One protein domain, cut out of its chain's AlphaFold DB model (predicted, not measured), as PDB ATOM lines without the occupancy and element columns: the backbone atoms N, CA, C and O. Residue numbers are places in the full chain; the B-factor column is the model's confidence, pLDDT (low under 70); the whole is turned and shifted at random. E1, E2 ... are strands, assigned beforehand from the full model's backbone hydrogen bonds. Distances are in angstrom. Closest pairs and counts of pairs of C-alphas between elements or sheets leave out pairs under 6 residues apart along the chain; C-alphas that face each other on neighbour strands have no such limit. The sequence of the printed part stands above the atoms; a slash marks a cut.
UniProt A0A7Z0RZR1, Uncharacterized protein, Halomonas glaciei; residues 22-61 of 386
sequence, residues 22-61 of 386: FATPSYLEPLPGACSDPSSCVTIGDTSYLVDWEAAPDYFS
ATOM      1  N   PHE A  22      82.037 -12.884   3.456       61.75
ATOM      2  CA  PHE A  22      82.142 -14.295   3.088       61.75
ATOM      3  C   PHE A  22      83.619 -14.589   2.823       61.75
ATOM      4  O   PHE A  22      84.113 -14.354   1.721       61.75
ATOM      5  N   ALA A  23      84.337 -15.064   3.844       69.56
ATOM      6  CA  ALA A  23      85.704 -15.544   3.695       69.56
ATOM      7  C   ALA A  23      85.712 -16.654   2.639       69.56
ATOM      8  O   ALA A  23      85.322 -17.790   2.920       69.56
ATOM      9  N   THR A  24      86.088 -16.300   1.410       74.56
ATOM     10  CA  THR A  24      86.026 -17.189   0.257       74.56
ATOM     11  C   THR A  24      86.902 -18.401   0.546       74.56
ATOM     12  O   THR A  24      88.116 -18.251   0.725       74.56
ATOM     13  N   PRO A  25      86.316 -19.605   0.644       79.69
ATOM     14  CA  PRO A  25      87.096 -20.814   0.823       79.69
ATOM     15  C   PRO A  25      88.103 -20.957  -0.318       79.69
ATOM     16  O   PRO A  25      87.810 -20.597  -1.454       79.69
ATOM     17  N   SER A  26      89.274 -21.526  -0.037       81.69
ATOM     18  CA  SER A  26      90.365 -21.649  -1.017       81.69
ATOM     19  C   SER A  26      90.015 -22.463  -2.268       81.69
ATOM     20  O   SER A  26      90.740 -22.380  -3.250       81.69
ATOM     21  N   TYR A  27      88.926 -23.238  -2.236       82.75
ATOM     22  CA  TYR A  27      88.404 -23.995  -3.377       82.75
ATOM     23  C   TYR A  27      87.447 -23.183  -4.274       82.75
ATOM     24  O   TYR A  27      86.911 -23.735  -5.233       82.75
ATOM     25  N   LEU A  28      87.194 -21.902  -3.966       87.19
ATOM     26  CA  LEU A  28      86.363 -20.995  -4.764       87.19
ATOM     27  C   LEU A  28      87.198 -19.825  -5.296       87.19
ATOM     28  O   LEU A  28      87.575 -18.926  -4.545       87.19
ATOM     29  N   GLU A  29      87.431 -19.797  -6.608       88.50
ATOM     30  CA  GLU A  29      88.134 -18.694  -7.274       88.50
ATOM     31  C   GLU A  29      87.131 -17.773  -7.993       88.50
ATOM     32  O   GLU A  29      86.337 -18.256  -8.803       88.50
ATOM     33  N   PRO A  30      87.101 -16.455  -7.720       88.06
ATOM     34  CA  PRO A  30      86.122 -15.558  -8.330       88.06
ATOM     35  C   PRO A  30      86.339 -15.426  -9.844       88.06
ATOM     36  O   PRO A  30      87.434 -15.116 -10.314       88.06
ATOM     37  N   LEU A  31      85.267 -15.614 -10.615       86.31
ATOM     38  CA  LEU A  31      85.255 -15.483 -12.068       86.31
ATOM     39  C   LEU A  31      84.720 -14.104 -12.489       86.31
ATOM     40  O   LEU A  31      83.632 -13.706 -12.063       86.31
ATOM     41  N   PRO A  32      85.416 -13.384 -13.388       79.38
ATOM     42  CA  PRO A  32      84.882 -12.177 -14.001       79.38
ATOM     43  C   PRO A  32      83.843 -12.550 -15.071       79.38
ATOM     44  O   PRO A  32      84.161 -12.666 -16.255       79.38
ATOM     45  N   GLY A  33      82.593 -12.755 -14.657       82.00
ATOM     46  CA  GLY A  33      81.463 -13.008 -15.554       82.00
ATOM     47  C   GLY A  33      80.517 -14.098 -15.062       82.00
ATOM     48  O   GLY A  33      80.716 -14.683 -14.004       82.00
ATOM     49  N   ALA A  34      79.471 -14.365 -15.845       80.06
ATOM     50  CA  ALA A  34      78.492 -15.393 -15.513       80.06
ATOM     51  C   ALA A  34      79.046 -16.803 -15.763       80.06
ATOM     52  O   ALA A  34      79.668 -17.078 -16.795       80.06
ATOM     53  N   CYS A  35      78.758 -17.709 -14.832       82.88
ATOM     54  CA  CYS A  35      79.048 -19.128 -14.960       82.88
ATOM     55  C   CYS A  35      78.432 -19.712 -16.247       82.88
ATOM     56  O   CYS A  35      77.211 -19.782 -16.386       82.88
ATOM     57  N   SER A  36      79.280 -20.108 -17.201       79.69
ATOM     58  CA  SER A  36      78.838 -20.677 -18.486       79.69
ATOM     59  C   SER A  36      78.620 -22.191 -18.422       79.69
ATOM     60  O   SER A  36      77.885 -22.731 -19.246       79.69
ATOM     61  N   ASP A  37      79.232 -22.866 -17.444       78.25
ATOM     62  CA  ASP A  37      79.112 -24.306 -17.242       78.25
ATOM     63  C   ASP A  37      78.866 -24.626 -15.754       78.25
ATOM     64  O   ASP A  37      79.794 -24.532 -14.943       78.25
ATOM     65  N   PRO A  38      77.643 -25.045 -15.378       71.94
ATOM     66  CA  PRO A  38      77.280 -25.317 -13.988       71.94
ATOM     67  C   PRO A  38      78.026 -26.512 -13.371       71.94
ATOM     68  O   PRO A  38      77.882 -26.753 -12.176       71.94
ATOM     69  N   SER A  39      78.806 -27.270 -14.150       73.94
ATOM     70  CA  SER A  39      79.680 -28.329 -13.629       73.94
ATOM     71  C   SER A  39      81.016 -27.814 -13.079       73.94
ATOM     72  O   SER A  39      81.682 -28.516 -12.322       73.94
ATOM     73  N   SER A  40      81.407 -26.583 -13.421       79.31
ATOM     74  CA  SER A  40      82.715 -26.008 -13.061       79.31
ATOM     75  C   SER A  40      82.629 -24.725 -12.236       79.31
ATOM     76  O   SER A  40      83.635 -24.286 -11.680       79.31
ATOM     77  N   CYS A  41      81.443 -24.123 -12.123       84.38
ATOM     78  CA  CYS A  41      81.258 -22.892 -11.368       84.38
ATOM     79  C   CYS A  41      79.921 -22.823 -10.621       84.38
ATOM     80  O   CYS A  41      78.925 -23.441 -10.995       84.38
ATOM     81  N   VAL A  42      79.911 -22.037  -9.545       84.19
ATOM     82  CA  VAL A  42      78.747 -21.751  -8.700       84.19
ATOM     83  C   VAL A  42      78.549 -20.243  -8.596       84.19
ATOM     84  O   VAL A  42      79.511 -19.496  -8.457       84.19
ATOM     85  N   THR A  43      77.304 -19.776  -8.649       83.06
ATOM     86  CA  THR A  43      76.983 -18.361  -8.418       83.06
ATOM     87  C   THR A  43      76.469 -18.184  -6.994       83.06
ATOM     88  O   THR A  43      75.495 -18.832  -6.609       83.06
ATOM     89  N   ILE A  44      77.133 -17.328  -6.215       80.25
ATOM     90  CA  ILE A  44      76.755 -16.974  -4.843       80.25
ATOM     91  C   ILE A  44      76.587 -15.452  -4.803       80.25
ATOM     92  O   ILE A  44      77.554 -14.710  -4.983       80.25
ATOM     93  N   GLY A  45      75.349 -14.989  -4.606       84.31
ATOM     94  CA  GLY A  45      75.003 -13.578  -4.794       84.31
ATOM     95  C   GLY A  45      75.227 -13.144  -6.245       84.31
ATOM     96  O   GLY A  45      74.816 -13.848  -7.167       84.31
ATOM     97  N   ASP A  46      75.928 -12.026  -6.438       82.25
ATOM     98  CA  ASP A  46      76.234 -11.465  -7.763       82.25
ATOM     99  C   ASP A  46      77.571 -11.954  -8.350       82.25
ATOM    100  O   ASP A  46      77.959 -11.556  -9.448       82.25
ATOM    101  N   THR A  47      78.301 -12.812  -7.628       81.69
ATOM    102  CA  THR A  47      79.624 -13.298  -8.045       81.69
ATOM    103  C   THR A  47      79.560 -14.778  -8.408       81.69
ATOM    104  O   THR A  47      79.040 -15.605  -7.655       81.69
ATOM    105  N   SER A  48      80.099 -15.130  -9.575       88.38
ATOM    106  CA  SER A  48      80.352 -16.524  -9.942       88.38
ATOM    107  C   SER A  48      81.751 -16.936  -9.489       88.38
ATOM    108  O   SER A  48      82.700 -16.169  -9.609       88.38
ATOM    109  N   TYR A  49      81.880 -18.160  -8.995       87.94
ATOM    110  CA  TYR A  49      83.123 -18.754  -8.516       87.94
ATOM    111  C   TYR A  49      83.406 -20.037  -9.289       87.94
ATOM    112  O   TYR A  49      82.495 -20.846  -9.472       87.94
ATOM    113  N   LEU A  50      84.644 -20.234  -9.734       87.50
ATOM    114  CA  LEU A  50      85.141 -21.519 -10.216       87.50
ATOM    115  C   LEU A  50      85.362 -22.432  -9.006       87.50
ATOM    116  O   LEU A  50      85.953 -21.997  -8.016       87.50
ATOM    117  N   VAL A  51      84.881 -23.669  -9.082       85.94
ATOM    118  CA  VAL A  51      85.072 -24.663  -8.021       85.94
ATOM    119  C   VAL A  51      86.295 -25.513  -8.357       85.94
ATOM    120  O   VAL A  51      86.298 -26.220  -9.365       85.94
ATOM    121  N   ASP A  52      87.321 -25.467  -7.510       85.88
ATOM    122  CA  ASP A  52      88.415 -26.437  -7.541       85.88
ATOM    123  C   ASP A  52      87.960 -27.730  -6.848       85.88
ATOM    124  O   ASP A  52      87.961 -27.839  -5.622       85.88
ATOM    125  N   TRP A  53      87.534 -28.708  -7.649       80.31
ATOM    126  CA  TRP A  53      87.028 -29.993  -7.162       80.31
ATOM    127  C   TRP A  53      88.102 -30.886  -6.523       80.31
ATOM    128  O   TRP A  53      87.738 -31.807  -5.793       80.31
ATOM    129  N   GLU A  54      89.396 -30.634  -6.761       78.25
ATOM    130  CA  GLU A  54      90.486 -31.375  -6.105       78.25
ATOM    131  C   GLU A  54      90.719 -30.879  -4.671       78.25
ATOM    132  O   GLU A  54      91.097 -31.655  -3.795       78.25
ATOM    133  N   ALA A  55      90.457 -29.595  -4.420       79.12
ATOM    134  CA  ALA A  55      90.517 -28.985  -3.093       79.12
ATOM    135  C   ALA A  55      89.152 -28.949  -2.376       79.12
ATOM    136  O   ALA A  55      89.077 -28.559  -1.205       79.12
ATOM    137  N   ALA A  56      88.071 -29.316  -3.070       77.50
ATOM    138  CA  ALA A  56      86.725 -29.322  -2.521       77.50
ATOM    139  C   ALA A  56      86.561 -30.447  -1.479       77.50
ATOM    140  O   ALA A  56      86.991 -31.575  -1.711       77.50
ATOM    141  N   PRO A  57      85.905 -30.179  -0.339       76.94
ATOM    142  CA  PRO A  57      85.623 -31.209   0.657       76.94
ATOM    143  C   PRO A  57      84.764 -32.362   0.112       76.94
ATOM    144  O   PRO A  57      83.838 -32.125  -0.660       76.94
ATOM    145  N   ASP A  58      84.965 -33.578   0.623       74.06
ATOM    146  CA  ASP A  58      84.304 -34.824   0.177       74.06
ATOM    147  C   ASP A  58      82.762 -34.803   0.223       74.06
ATOM    148  O   ASP A  58      82.095 -35.619  -0.411       74.06
ATOM    149  N   TYR A  59      82.166 -33.872   0.976       73.56
ATOM    150  CA  TYR A  59      80.713 -33.689   1.031       73.56
ATOM    151  C   TYR A  59      80.148 -32.881  -0.149       73.56
ATOM    152  O   TYR A  59      78.929 -32.727  -0.260       73.56
ATOM    153  N   PHE A  60      81.003 -32.353  -1.027       74.50
ATOM    154  CA  PHE A  60      80.597 -31.723  -2.275       74.50
ATOM    155  C   PHE A  60      80.521 -32.761  -3.399       74.50
ATOM    156  O   PHE A  60      81.495 -33.434  -3.737       74.50
ATOM    157  N   SER A  61      79.347 -32.844  -4.023       75.00
ATOM    158  CA  SER A  61      79.120 -33.643  -5.225       75.00
ATOM    159  C   SER A  61      78.311 -32.853  -6.245       75.00
ATOM    160  O   SER A  61      77.389 -32.126  -5.862       75.00
TER     161      SER A  61
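AT A GLANCE: This is residues 22 to 61 of the 386 residues of an uncharacterized protein of Halomonas glaciei (UniProt A0A7Z0RZR1). This piece has little regular structure: a small antiparallel sheet of three short strands, with E3 in the middle between E1 and E2, and a loop, residues 32 to 40, linking E1 to E2. Both ends, residues 22 to 27 and 52 to 61, are without named elements. The printed part has 40 residues, 13 of them in E1, E2 and E3, in that order along the chain, with no named helix; the class is all strand. It is compact, with a radius of gyration of the C-alphas of 9.8 A and spans of 26 by 23 by 13 A.

HOW THE PARTS SIT: E3, residues 47 to 51, is the inner strand. E2, residues 41 to 44, forms a hairpin with it through a tight link; N 42 and O 49 are 2.8 A apart, within hydrogen-bond range. On the other side of E3, E1, residues 28 to 31, is antiparallel to it at 129 degrees; N 31 and O 48 are 2.8 A apart, within hydrogen-bond range.

IN THESE COORDINATES: E3 measures 12.6 A, E2 9.9 A and E1 9.2 A. C-alpha 28 is at (86.363, -20.995, -4.764) and C-alpha 51 at (85.072, -24.663, -8.021).

THE WHOLE: The C-alphas farthest apart, of Gly 33 and Asp 58, are 27.0 A apart. The printed part has no cut; pLDDT is under 70 at residues 22 to 23.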